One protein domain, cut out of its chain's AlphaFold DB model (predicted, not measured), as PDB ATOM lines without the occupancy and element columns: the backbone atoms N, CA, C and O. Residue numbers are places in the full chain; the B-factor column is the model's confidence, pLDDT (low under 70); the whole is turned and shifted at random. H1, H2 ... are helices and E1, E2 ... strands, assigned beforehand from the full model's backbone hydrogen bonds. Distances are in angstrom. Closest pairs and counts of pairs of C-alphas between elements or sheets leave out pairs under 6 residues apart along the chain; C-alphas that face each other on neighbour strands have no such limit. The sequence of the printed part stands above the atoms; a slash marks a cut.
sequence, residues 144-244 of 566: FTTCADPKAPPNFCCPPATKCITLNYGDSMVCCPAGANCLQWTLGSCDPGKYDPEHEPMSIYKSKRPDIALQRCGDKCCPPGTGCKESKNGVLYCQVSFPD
ATOM      1  N   PHE A 144     137.610 127.252 154.869       92.50
ATOM      2  CA  PHE A 144     138.551 128.003 154.042       92.50
ATOM      3  C   PHE A 144     139.686 127.100 153.568       92.50
ATOM      4  O   PHE A 144     140.247 126.314 154.333       92.50
ATOM      5  N   THR A 145     140.046 127.235 152.296       92.75
ATOM      6  CA  THR A 145     141.162 126.504 151.691       92.75
ATOM      7  C   THR A 145     142.368 127.417 151.548       92.75
ATOM      8  O   THR A 145     142.232 128.564 151.105       92.75
ATOM      9  N   THR A 146     143.547 126.907 151.901       92.62
ATOM     10  CA  THR A 146     144.807 127.614 151.678       92.62
ATOM     11  C   THR A 146     145.133 127.697 150.195       92.62
ATOM     12  O   THR A 146     144.744 126.855 149.382       92.62
ATOM     13  N   CYS A 147     145.852 128.750 149.830       93.44
ATOM     14  CA  CYS A 147     146.313 128.934 148.466       93.44
ATOM     15  C   CYS A 147     147.360 127.892 148.078       93.44
ATOM     16  O   CYS A 147     148.276 127.603 148.841       93.44
ATOM     17  N   ALA A 148     147.264 127.382 146.850       91.69
ATOM     18  CA  ALA A 148     148.179 126.369 146.326       91.69
ATOM     19  C   ALA A 148     149.579 126.907 145.950       91.69
ATOM     20  O   ALA A 148     150.425 126.137 145.502       91.69
ATOM     21  N   ASP A 149     149.825 128.216 146.071       90.88
ATOM     22  CA  ASP A 149     151.117 128.818 145.730       90.88
ATOM     23  C   ASP A 149     152.178 128.469 146.792       90.88
ATOM     24  O   ASP A 149     152.011 128.839 147.956       90.88
ATOM     25  N   PRO A 150     153.307 127.835 146.421       88.06
ATOM     26  CA  PRO A 150     154.386 127.532 147.363       88.06
ATOM     27  C   PRO A 150     155.055 128.773 147.974       88.06
ATOM     28  O   PRO A 150     155.739 128.656 148.992       88.06
ATOM     29  N   LYS A 151     154.916 129.951 147.355       90.75
ATOM     30  CA  LYS A 151     155.461 131.217 147.870       90.75
ATOM     31  C   LYS A 151     154.481 131.956 148.780       90.75
ATOM     32  O   LYS A 151     154.906 132.872 149.489       90.75
ATOM     33  N   ALA A 152     153.203 131.575 148.774       90.94
ATOM     34  CA  ALA A 152     152.212 132.207 149.626       90.94
ATOM     35  C   ALA A 152     152.417 131.826 151.098       90.94
ATOM     36  O   ALA A 152     152.723 130.676 151.423       90.94
ATOM     37  N   PRO A 153     152.212 132.778 152.017       91.06
ATOM     38  CA  PRO A 153     152.063 132.478 153.430       91.06
ATOM     39  C   PRO A 153     150.927 131.469 153.698       91.06
ATOM     40  O   PRO A 153     149.896 131.517 153.038       91.06
ATOM     41  N   PRO A 154     151.042 130.586 154.704       89.31
ATOM     42  CA  PRO A 154     150.009 129.585 154.997       89.31
ATOM     43  C   PRO A 154     148.694 130.177 155.535       89.31
ATOM     44  O   PRO A 154     147.672 129.504 155.517       89.31
ATOM     45  N   ASN A 155     148.698 131.428 156.006       90.44
ATOM     46  CA  ASN A 155     147.506 132.155 156.462       90.44
ATOM     47  C   ASN A 155     146.702 132.788 155.308       90.44
ATOM     48  O   ASN A 155     145.710 133.484 155.533       90.44
ATOM     49  N   PHE A 156     147.127 132.568 154.064       94.25
ATOM     50  CA  PHE A 156     146.421 133.013 152.873       94.25
ATOM     51  C   PHE A 156     145.314 132.016 152.530       94.25
ATOM     52  O   PHE A 156     145.542 130.956 151.948       94.25
ATOM     53  N   CYS A 157     144.108 132.380 152.955       94.81
ATOM     54  CA  CYS A 157     142.929 131.534 152.963       94.81
ATOM     55  C   CYS A 157     141.768 132.155 152.200       94.81
ATOM     56  O   CYS A 157     141.461 133.333 152.394       94.81
ATOM     57  N   CYS A 158     141.114 131.339 151.380       95.62
ATOM     58  CA  CYS A 158     139.975 131.742 150.571       95.62
ATOM     59  C   CYS A 158     138.739 130.880 150.862       95.62
ATOM     60  O   CYS A 158     138.889 129.699 151.191       95.62
ATOM     61  N   PRO A 159     137.527 131.452 150.746       94.75
ATOM     62  CA  PRO A 159     136.287 130.711 150.932       94.75
ATOM     63  C   PRO A 159     136.112 129.634 149.849       94.75
ATOM     64  O   PRO A 159     136.664 129.760 148.743       94.75
ATOM     65  N   PRO A 160     135.313 128.591 150.127       89.75
ATOM     66  CA  PRO A 160     135.052 127.542 149.155       89.75
ATOM     67  C   PRO A 160     134.318 128.150 147.947       89.75
ATOM     68  O   PRO A 160     133.589 129.129 148.084       89.75
ATOM     69  N   ALA A 161     134.536 127.598 146.751       90.94
ATOM     70  CA  ALA A 161     134.085 128.148 145.457       90.94
ATOM     71  C   ALA A 161     134.817 129.411 144.953       90.94
ATOM     72  O   ALA A 161     134.443 129.974 143.919       90.94
ATOM     73  N   THR A 162     135.909 129.816 145.607       94.94
ATOM     74  CA  THR A 162     136.830 130.819 145.061       94.94
ATOM     75  C   THR A 162     138.191 130.212 144.739       94.94
ATOM     76  O   THR A 162     138.671 129.287 145.391       94.94
ATOM     77  N   LYS A 163     138.815 130.728 143.687       94.19
ATOM     78  CA  LYS A 163     140.169 130.417 143.266       94.19
ATOM     79  C   LYS A 163     141.106 131.449 143.875       94.19
ATOM     80  O   LYS A 163     140.989 132.639 143.590       94.19
ATOM     81  N   CYS A 164     142.045 130.993 144.692       95.25
ATOM     82  CA  CYS A 164     143.087 131.872 145.196       95.25
ATOM     83  C   CYS A 164     144.069 132.239 144.079       95.25
ATOM     84  O   CYS A 164     144.591 131.350 143.400       95.25
ATOM     85  N   ILE A 165     144.317 133.537 143.913       95.12
ATOM     86  CA  ILE A 165     145.331 134.075 143.012       95.12
ATOM     87  C   ILE A 165     146.281 134.927 143.843       95.12
ATOM     88  O   ILE A 165     145.878 135.925 144.440       95.12
ATOM     89  N   THR A 166     147.545 134.544 143.894       95.75
ATOM     90  CA  THR A 166     148.587 135.340 144.532       95.75
ATOM     91  C   THR A 166     149.129 136.358 143.545       95.75
ATOM     92  O   THR A 166     149.213 136.112 142.344       95.75
ATOM     93  N   LEU A 167     149.480 137.529 144.057       94.88
ATOM     94  CA  LEU A 167     150.011 138.659 143.311       94.88
ATOM     95  C   LEU A 167     151.388 139.018 143.877       94.88
ATOM     96  O   LEU A 167     151.671 138.774 145.055       94.88
ATOM     97  N   ASN A 168     152.240 139.627 143.048       92.25
ATOM     98  CA  ASN A 168     153.589 140.058 143.433       92.25
ATOM     99  C   ASN A 168     154.407 138.940 144.101       92.25
ATOM    100  O   ASN A 168     154.954 139.130 145.183       92.25
ATOM    101  N   TYR A 169     154.477 137.759 143.478       91.00
ATOM    102  CA  TYR A 169     155.263 136.628 143.993       91.00
ATOM    103  C   TYR A 169     154.838 136.117 145.386       91.00
ATOM    104  O   TYR A 169     155.674 135.583 146.117       91.00
ATOM    105  N   GLY A 170     153.559 136.266 145.751       91.81
ATOM    106  CA  GLY A 170     153.017 135.773 147.024       91.81
ATOM    107  C   GLY A 170     152.982 136.807 148.153       91.81
ATOM    108  O   GLY A 170     152.609 136.462 149.273       91.81
ATOM    109  N   ASP A 171     153.333 138.069 147.890       93.69
ATOM    110  CA  ASP A 171     153.237 139.141 148.894       93.69
ATOM    111  C   ASP A 171     151.784 139.555 149.185       93.69
ATOM    112  O   ASP A 171     151.474 140.049 150.272       93.69
ATOM    113  N   SER A 172     150.886 139.344 148.228       95.00
ATOM    114  CA  SER A 172     149.453 139.626 148.356       95.00
ATOM    115  C   SER A 172     148.643 138.563 147.629       95.00
ATOM    116  O   SER A 172     149.185 137.814 146.814       95.00
ATOM    117  N   MET A 173     147.355 138.467 147.925       95.25
ATOM    118  CA  MET A 173     146.462 137.554 147.231       95.25
ATOM    119  C   MET A 173     145.043 138.086 147.115       95.25
ATOM    120  O   MET A 173     144.629 138.974 147.864       95.25
ATOM    121  N   VAL A 174     144.299 137.471 146.205       95.50
ATOM    122  CA  VAL A 174     142.888 137.731 145.960       95.50
ATOM    123  C   VAL A 174     142.117 136.420 145.800       95.50
ATOM    124  O   VAL A 174     142.555 135.502 145.102       95.50
ATOM    125  N   CYS A 175     140.951 136.337 146.433       95.69
ATOM    126  CA  CYS A 175     140.024 135.219 146.296       95.69
ATOM    127  C   CYS A 175     139.061 135.492 145.138       95.69
ATOM    128  O   CYS A 175     138.102 136.251 145.261       95.69
ATOM    129  N   CYS A 176     139.328 134.891 143.985       95.75
ATOM    130  CA  CYS A 176     138.556 135.131 142.776       95.75
ATOM    131  C   CYS A 176     137.393 134.135 142.653       95.75
ATOM    132  O   CYS A 176     137.652 132.933 142.636       95.75
ATOM    133  N   PRO A 177     136.124 134.557 142.542       94.69
ATOM    134  CA  PRO A 177     135.037 133.612 142.297       94.69
ATOM    135  C   PRO A 177     135.254 132.852 140.981       94.69
ATOM    136  O   PRO A 177     135.767 133.401 140.003       94.69
ATOM    137  N   ALA A 178     134.898 131.566 140.961       90.62
ATOM    138  CA  ALA A 178     135.080 130.728 139.780       90.62
ATOM    139  C   ALA A 178     134.354 131.324 138.557       90.62
ATOM    140  O   ALA A 178     133.173 131.653 138.626       90.62
ATOM    141  N   GLY A 179     135.070 131.470 137.436       88.06
ATOM    142  CA  GLY A 179     134.536 132.046 136.195       88.06
ATOM    143  C   GLY A 179     134.590 133.574 136.099       88.06
ATOM    144  O   GLY A 179     134.251 134.108 135.048       88.06
ATOM    145  N   ALA A 180     135.046 134.283 137.140       90.94
ATOM    146  CA  ALA A 180     135.238 135.728 137.084       90.94
ATOM    147  C   ALA A 180     136.665 136.119 136.666       90.94
ATOM    148  O   ALA A 180     137.662 135.500 137.044       90.94
ATOM    149  N   ASN A 181     136.766 137.213 135.921       87.50
ATOM    150  CA  ASN A 181     138.015 137.818 135.471       87.50
ATOM    151  C   ASN A 181     138.480 138.853 136.508       87.50
ATOM    152  O   ASN A 181     138.256 140.055 136.375       87.50
ATOM    153  N   CYS A 182     139.158 138.372 137.551       93.44
ATOM    154  CA  CYS A 182     139.758 139.184 138.614       93.44
ATOM    155  C   CYS A 182     141.042 139.895 138.152       93.44
ATOM    156  O   CYS A 182     142.093 139.775 138.763       93.44
ATOM    157  N   LEU A 183     140.979 140.580 137.013       93.56
ATOM    158  CA  LEU A 183     142.059 141.426 136.497       93.56
ATOM    159  C   LEU A 183     141.838 142.900 136.836       93.56
ATOM    160  O   LEU A 183     142.790 143.686 136.835       93.56
ATOM    161  N   GLN A 184     140.577 143.264 137.055       93.38
ATOM    162  CA  GLN A 184     140.123 144.614 137.332       93.38
ATOM    163  C   GLN A 184     139.192 144.590 138.533       93.38
ATOM    164  O   GLN A 184     138.362 143.690 138.661       93.38
ATOM    165  N   TRP A 185     139.312 145.604 139.379       91.12
ATOM    166  CA  TRP A 185     138.519 145.716 140.589       91.12
ATOM    167  C   TRP A 185     138.116 147.146 140.883       91.12
ATOM    168  O   TRP A 185     138.759 148.116 140.471       91.12
ATOM    169  N   THR A 186     137.035 147.254 141.641       91.62
ATOM    170  CA  THR A 186     136.562 148.512 142.197       91.62
ATOM    171  C   THR A 186     137.461 148.962 143.336       91.62
ATOM    172  O   THR A 186     138.017 148.146 144.072       91.62
ATOM    173  N   LEU A 187     137.559 150.273 143.513       93.94
ATOM    174  CA  LEU A 187     138.360 150.849 144.576       93.94
ATOM    175  C   LEU A 187     137.799 150.500 145.959       93.94
ATOM    176  O   LEU A 187     136.581 150.514 146.173       93.94
ATOM    177  N   GLY A 188     138.705 150.237 146.897       92.12
ATOM    178  CA  GLY A 188     138.399 149.830 148.263       92.12
ATOM    179  C   GLY A 188     138.759 150.884 149.309       92.12
ATOM    180  O   GLY A 188     139.042 152.046 149.004       92.12
ATOM    181  N   SER A 189     138.738 150.454 150.570       93.81
ATOM    182  CA  SER A 189     139.184 151.273 151.699       93.81
ATOM    183  C   SER A 189     140.696 151.509 151.639       93.81
ATOM    184  O   SER A 189     141.461 150.629 151.244       93.81
ATOM    185  N   CYS A 190     141.120 152.695 152.072       95.19
ATOM    186  CA  CYS A 190     142.527 153.037 152.286       95.19
ATOM    187  C   CYS A 190     143.089 152.527 153.615       95.19
ATOM    188  O   CYS A 190     144.251 152.793 153.912       95.19
ATOM    189  N   ASP A 191     142.276 151.835 154.413       94.75
ATOM    190  CA  ASP A 191     142.709 151.274 155.683       94.75
ATOM    191  C   ASP A 191     143.539 149.992 155.465       94.75
ATOM    192  O   ASP A 191     142.990 148.995 154.982       94.75
ATOM    193  N   PRO A 192     144.837 149.985 155.816       91.62
ATOM    194  CA  PRO A 192     145.686 148.802 155.717       91.62
ATOM    195  C   PRO A 192     145.181 147.593 156.514       91.62
ATOM    196  O   PRO A 192     145.364 146.455 156.071       91.62
ATOM    197  N   GLY A 193     144.518 147.819 157.655       93.44
ATOM    198  CA  GLY A 193     144.045 146.743 158.532       93.44
ATOM    199  C   GLY A 193     143.010 145.831 157.866       93.44
ATOM    200  O   GLY A 193     142.932 144.646 158.179       93.44
ATOM    201  N   LYS A 194     142.280 146.343 156.865       93.88
ATOM    202  CA  LYS A 194     141.284 145.581 156.089       93.88
ATOM    203  C   LYS A 194     141.876 144.511 155.170       93.88
ATOM    204  O   LYS A 194     141.137 143.681 154.637       93.88
ATOM    205  N   TYR A 195     143.193 144.529 154.977       93.81
ATOM    206  CA  TYR A 195     143.922 143.572 154.145       93.81
ATOM    207  C   TYR A 195     144.768 142.605 154.975       93.81
ATOM    208  O   TYR A 195     145.474 141.771 154.405       93.81
ATOM    209  N   ASP A 196     144.725 142.707 156.301       94.00
ATOM    210  CA  ASP A 196     145.439 141.788 157.171       94.00
ATOM    211  C   ASP A 196     144.653 140.468 157.294       94.00
ATOM    212  O   ASP A 196     143.487 140.477 157.704       94.00
ATOM    213  N   PRO A 197     145.250 139.316 156.936       91.81
ATOM    214  CA  PRO A 197     144.594 138.024 157.072       91.81
ATOM    215  C   PRO A 197     144.200 137.656 158.507       91.81
ATOM    216  O   PRO A 197     143.277 136.852 158.647       91.81
ATOM    217  N   GLU A 198     144.865 138.204 159.529       91.31
ATOM    218  CA  GLU A 198     144.562 137.928 160.941       91.31
ATOM    219  C   GLU A 198     143.383 138.762 161.455       91.31
ATOM    220  O   GLU A 198     142.533 138.242 162.175       91.31
ATOM    221  N   HIS A 199     143.292 140.030 161.042       92.56
ATOM    222  CA  HIS A 199     142.219 140.934 161.469       92.56
ATOM    223  C   HIS A 199     140.940 140.769 160.639       92.56
ATOM    224  O   HIS A 199     139.839 140.847 161.181       92.56
ATOM    225  N   GLU A 200     141.066 140.516 159.333       93.19
ATOM    226  CA  GLU A 200     139.931 140.386 158.414       93.19
ATOM    227  C   GLU A 200     140.021 139.048 157.640       93.19
ATOM    228  O   GLU A 200     140.358 138.995 156.445       93.19
ATOM    229  N   PRO A 201     139.723 137.908 158.298       90.88
ATOM    230  CA  PRO A 201     139.855 136.580 157.704       90.88
ATOM    231  C   PRO A 201     138.944 136.366 156.487       90.88
ATOM    232  O   PRO A 201     139.328 135.634 155.577       90.88
ATOM    233  N   MET A 202     137.801 137.051 156.425       89.81
ATOM    234  CA  MET A 202     136.840 136.961 155.319       89.81
ATOM    235  C   MET A 202     137.120 137.937 154.167       89.81
ATOM    236  O   MET A 202     136.375 137.953 153.187       89.81
ATOM    237  N   SER A 203     138.178 138.750 154.255       92.06
ATOM    238  CA  SER A 203     138.516 139.685 153.183       92.06
ATOM    239  C   SER A 203     138.871 138.949 151.894       92.06
ATOM    240  O   SER A 203     139.657 137.999 151.893       92.06
ATOM    241  N   ILE A 204     138.329 139.442 150.778       92.75
ATOM    242  CA  ILE A 204     138.631 138.950 149.428       92.75
ATOM    243  C   ILE A 204     140.098 139.241 149.065       92.75
ATOM    244  O   ILE A 204     140.658 138.547 148.219       92.75
ATOM    245  N   TYR A 205     140.732 140.223 149.715       93.69
ATOM    246  CA  TYR A 205     142.123 140.618 149.485       93.69
ATOM    247  C   TYR A 205     142.930 140.523 150.763       93.69
ATOM    248  O   TYR A 205     142.523 141.048 151.799       93.69
ATOM    249  N   LYS A 206     144.115 139.927 150.672       94.75
ATOM    250  CA  LYS A 206     145.027 139.804 151.809       94.75
ATOM    251  C   LYS A 206     146.446 140.181 151.420       94.75
ATOM    252  O   LYS A 206     146.868 139.970 150.283       94.75
ATOM    253  N   SER A 207     147.177 140.738 152.375       94.94
ATOM    254  CA  SER A 207     148.566 141.161 152.227       94.94
ATOM    255  C   SER A 207     149.414 140.592 153.347       94.94
ATOM    256  O   SER A 207     148.992 140.536 154.498       94.94
ATOM    257  N   LYS A 208     150.653 140.228 153.020       94.06
ATOM    258  CA  LYS A 208     151.680 139.900 154.011       94.06
ATOM    259  C   LYS A 208     152.193 141.148 154.732       94.06
ATOM    260  O   LYS A 208     152.759 141.046 155.815       94.06
ATOM    261  N   ARG A 209     152.045 142.308 154.089       92.50
ATOM    262  CA  ARG A 209     152.510 143.609 154.569       92.50
ATOM    263  C   ARG A 209     151.327 144.570 154.640       92.50
ATOM    264  O   ARG A 209     151.145 145.366 153.715       92.50
ATOM    265  N   PRO A 210     150.456 144.439 155.657       89.38
ATOM    266  CA  PRO A 210     149.395 145.409 155.872       89.38
ATOM    267  C   PRO A 210     149.983 146.775 156.253       89.38
ATOM    268  O   PRO A 210     149.391 147.789 155.951       89.38
ATOM    269  N   ASP A 211     151.192 146.850 156.802       89.12
ATOM    270  CA  ASP A 211     151.869 148.092 157.192       89.12
ATOM    271  C   ASP A 211     152.186 149.061 156.033       89.12
ATOM    272  O   ASP A 211     152.446 150.245 156.265       89.12
ATOM    273  N   ILE A 212     152.161 148.591 154.782       88.19
ATOM    274  CA  ILE A 212     152.475 149.421 153.618       88.19
ATOM    275  C   ILE A 212     151.269 150.279 153.231       88.19
ATOM    276  O   ILE A 212     150.178 149.778 152.963       88.19
ATOM    277  N   ALA A 213     151.502 151.589 153.111       88.94
ATOM    278  CA  ALA A 213     150.508 152.529 152.613       88.94
ATOM    279  C   ALA A 213     150.019 152.133 151.207       88.94
ATOM    280  O   ALA A 213     150.811 151.977 150.274       88.94
ATOM    281  N   LEU A 214     148.700 151.995 151.057       94.06
ATOM    282  CA  LEU A 214     148.070 151.637 149.787       94.06
ATOM    283  C   LEU A 214     148.172 152.774 148.764       94.06
ATOM    284  O   LEU A 214     148.133 153.959 149.110       94.06
ATOM    285  N   GLN A 215     148.239 152.412 147.481       94.38
ATOM    286  CA  GLN A 215     148.207 153.391 146.402       94.38
ATOM    287  C   GLN A 215     146.820 154.044 146.341       94.38
ATOM    288  O   GLN A 215     145.810 153.381 146.086       94.38
ATOM    289  N   ARG A 216     146.781 155.363 146.549       95.88
ATOM    290  CA  ARG A 216     145.565 156.164 146.379       95.88
ATOM    291  C   ARG A 216     145.178 156.257 144.907       95.88
ATOM    292  O   ARG A 216     146.031 156.392 144.030       95.88
ATOM    293  N   CYS A 217     143.880 156.195 144.665       96.94
ATOM    294  CA  CYS A 217     143.242 156.247 143.364       96.94
ATOM    295  C   CYS A 217     141.992 157.132 143.523       96.94
ATOM    296  O   CYS A 217     140.922 156.666 143.896       96.94
ATOM    297  N   GLY A 218     142.147 158.450 143.374       94.88
ATOM    298  CA  GLY A 218     141.124 159.409 143.817       94.88
ATOM    299  C   GLY A 218     140.955 159.395 145.343       94.88
ATOM    300  O   GLY A 218     141.947 159.364 146.072       94.88
ATOM    301  N   ASP A 219     139.708 159.374 145.822       94.88
ATOM    302  CA  ASP A 219     139.374 159.365 147.261       94.88
ATOM    303  C   ASP A 219     139.453 157.974 147.911       94.88
ATOM    304  O   ASP A 219     139.284 157.824 149.122       94.88
ATOM    305  N   LYS A 220     139.684 156.935 147.106       96.50
ATOM    306  CA  LYS A 220     139.755 155.541 147.547       96.50
ATOM    307  C   LYS A 220     141.124 154.949 147.237       96.50
ATOM    308  O   LYS A 220     141.962 155.583 146.596       96.50
ATOM    309  N   CYS A 221     141.368 153.727 147.695       96.75
ATOM    310  CA  CYS A 221     142.650 153.064 147.489       96.75
ATOM    311  C   CYS A 221     142.511 151.767 146.713       96.75
ATOM    312  O   CYS A 221     141.487 151.078 146.769       96.75
ATOM    313  N   CYS A 222     143.581 151.447 145.998       96.44
ATOM    314  CA  CYS A 222     143.728 150.168 145.341       96.44
ATOM    315  C   CYS A 222     144.371 149.149 146.285       96.44
ATOM    316  O   CYS A 222     145.320 149.502 146.991       96.44
ATOM    317  N   PRO A 223     143.870 147.900 146.305       94.81
ATOM    318  CA  PRO A 223     144.444 146.842 147.119       94.81
ATOM    319  C   PRO A 223     145.906 146.565 146.730       94.81
ATOM    320  O   PRO A 223     146.331 146.862 145.603       94.81
ATOM    321  N   PRO A 224     146.697 145.975 147.639       93.00
ATOM    322  CA  PRO A 224     148.099 145.690 147.377       93.00
ATOM    323  C   PRO A 224     148.237 144.721 146.194       93.00
ATOM    324  O   PRO A 224     147.438 143.805 146.027       93.00
ATOM    325  N   GLY A 225     149.233 144.963 145.337       92.25
ATOM    326  CA  GLY A 225     149.415 144.210 144.086       92.25
ATOM    327  C   GLY A 225     148.658 144.760 142.877       92.25
ATOM    328  O   GLY A 225     148.800 144.236 141.769       92.25
ATOM    329  N   THR A 226     147.907 145.847 143.058       94.12
ATOM    330  CA  THR A 226     147.160 146.504 141.984       94.12
ATOM    331  C   THR A 226     147.566 147.967 141.833       94.12
ATOM    332  O   THR A 226     148.013 148.603 142.786       94.12
ATOM    333  N   GLY A 227     147.445 148.487 140.616       94.94
ATOM    334  CA  GLY A 227     147.714 149.869 140.257       94.94
ATOM    335  C   GLY A 227     146.442 150.586 139.824       94.94
ATOM    336  O   GLY A 227     145.564 150.000 139.188       94.94
ATOM    337  N   CYS A 228     146.360 151.873 140.150       97.12
ATOM    338  CA  CYS A 228     145.272 152.744 139.714       97.12
ATOM    339  C   CYS A 228     145.338 152.980 138.198       97.12
ATOM    340  O   CYS A 228     146.388 153.359 137.664       97.12
ATOM    341  N   LYS A 229     144.220 152.771 137.507       96.88
ATOM    342  CA  LYS A 229     144.036 153.047 136.080       96.88
ATOM    343  C   LYS A 229     142.748 153.825 135.864       96.88
ATOM    344  O   LYS A 229     141.801 153.705 136.630       96.88
ATOM    345  N   GLU A 230     142.725 154.610 134.800       96.69
ATOM    346  CA  GLU A 230     141.562 155.386 134.393       96.69
ATOM    347  C   GLU A 230     140.960 154.770 133.131       96.69
ATOM    348  O   GLU A 230     141.667 154.466 132.166       96.69
ATOM    349  N   SER A 231     139.652 154.523 133.158       94.81
ATOM    350  CA  SER A 231     138.907 154.053 131.992       94.81
ATOM    351  C   SER A 231     138.643 155.211 131.028       94.81
ATOM    352  O   SER A 231     138.681 156.374 131.415       94.81
ATOM    353  N   LYS A 232     138.284 154.913 129.772       95.25
ATOM    354  CA  LYS A 232     137.966 155.934 128.749       95.25
ATOM    355  C   LYS A 232     136.854 156.904 129.175       95.25
ATOM    356  O   LYS A 232     136.790 158.014 128.664       95.25
ATOM    357  N   ASN A 233     136.007 156.484 130.112       95.06
ATOM    358  CA  ASN A 233     134.893 157.270 130.642       95.06
ATOM    359  C   ASN A 233     135.286 158.125 131.866       95.06
ATOM    360  O   ASN A 233     134.401 158.632 132.548       95.06
ATOM    361  N   GLY A 234     136.578 158.216 132.208       94.44
ATOM    362  CA  GLY A 234     137.071 158.921 133.401       94.44
ATOM    363  C   GLY A 234     136.846 158.175 134.723       94.44
ATOM    364  O   GLY A 234     137.118 158.696 135.800       94.44
ATOM    365  N   VAL A 235     136.328 156.942 134.674       95.56
ATOM    366  CA  VAL A 235     136.112 156.117 135.871       95.56
ATOM    367  C   VAL A 235     137.425 155.448 136.264       95.56
ATOM    368  O   VAL A 235     137.995 154.682 135.483       95.56
ATOM    369  N   LEU A 236     137.891 155.722 137.481       96.75
ATOM    370  CA  LEU A 236     139.065 155.081 138.064       96.75
ATOM    371  C   LEU A 236     138.752 153.627 138.454       96.75
ATOM    372  O   LEU A 236     137.657 153.323 138.927       96.75
ATOM    373  N   TYR A 237     139.713 152.726 138.271       95.94
ATOM    374  CA  TYR A 237     139.645 151.325 138.689       95.94
ATOM    375  C   TYR A 237     141.039 150.793 139.037       95.94
ATOM    376  O   TYR A 237     142.061 151.377 138.676       95.94
ATOM    377  N   CYS A 238     141.089 149.668 139.740       96.06
ATOM    378  CA  CYS A 238     142.336 149.021 140.128       96.06
ATOM    379  C   CYS A 238     142.620 147.849 139.190       96.06
ATOM    380  O   CYS A 238     141.759 146.994 138.990       96.06
ATOM    381  N   GLN A 239     143.817 147.795 138.613       95.56
ATOM    382  CA  GLN A 239     144.255 146.725 137.716       95.56
ATOM    383  C   GLN A 239     145.474 146.014 138.299       95.56
ATOM    384  O   GLN A 239     146.341 146.676 138.861       95.56
ATOM    385  N   VAL A 240     145.593 144.693 138.138       94.88
ATOM    386  CA  VAL A 240     146.819 143.965 138.531       94.88
ATOM    387  C   VAL A 240     148.051 144.603 137.889       94.88
ATOM    388  O   VAL A 240     148.109 144.716 136.663       94.88
ATOM    389  N   SER A 241     149.041 144.977 138.703       93.00
ATOM    390  CA  SER A 241     150.257 145.639 138.211       93.00
ATOM    391  C   SER A 241     151.159 144.690 137.417       93.00
ATOM    392  O   SER A 241     151.722 145.085 136.400       93.00
ATOM    393  N   PHE A 242     151.270 143.436 137.863       92.56
ATOM    394  CA  PHE A 242     152.134 142.414 137.266       92.56
ATOM    395  C   PHE A 242     151.354 141.104 137.071       92.56
ATOM    396  O   PHE A 242     151.493 140.186 137.881       92.56
ATOM    397  N   PRO A 243     150.497 141.006 136.036       90.69
ATOM    398  CA  PRO A 243     149.694 139.804 135.799       90.69
ATOM    399  C   PRO A 243     150.558 138.565 135.526       90.69
ATOM    400  O   PRO A 243     150.174 137.469 135.919       90.69
ATOM    401  N   ASP A 244     151.748 138.747 134.948       90.50
ATOM    402  CA  ASP A 244     152.700 137.664 134.659       90.50
ATOM    403  C   ASP A 244     153.364 137.100 135.928       90.50
ATOM    404  O   ASP A 244     153.903 135.995 135.920       90.50
TER     405      ASP A 244
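AT A GLANCE: This is residues 144 to 244 of the 566 residues of an uncharacterized protein of Blastomyces gilchristii (strain SLH14081) (UniProt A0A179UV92). This domain has little regular structure: long loops join two small sheets, the three-stranded E1, E2, E3 and the hairpin E4 and E5, and the short helix H1 grazes the first. Of 101 printed residues, 29 lie in named elements, mostly strand, in the order E1, E2, H1, E3, E4, E5; both sheets are antiparallel. The whole is compact, radius of gyration of the C-alphas 13.0 A, spanning 38 by 30 by 22 A.

HOW THE PARTS SIT: Look first at E1, residues 162 to 167, and E2, residues 172 to 177, an antiparallel hairpin with N 165 and O 174 2.9 A apart. E3, residues 205 to 207, is antiparallel to E2, with N 173 and O 206 2.8 A apart. H1, residues 192 to 195, only grazes this sheet, and is too short for an O i to N i+4 pair. E4, residues 226 to 230, and E5, residues 236 to 240, form a hairpin; N 227 and O 239 are 2.8 A apart. E2 and E4 are apart.

IN THESE COORDINATES: Find C-alpha 162 at (136.830, 130.819, 145.061), where E1 begins; E2 is 16.8 A long. E5 ends at C-alpha 240, (146.819, 143.965, 138.531).

THE WHOLE: The printed part has no cut. The links E2 to H1 and E3 to E4 are long. No printed residue is under 70.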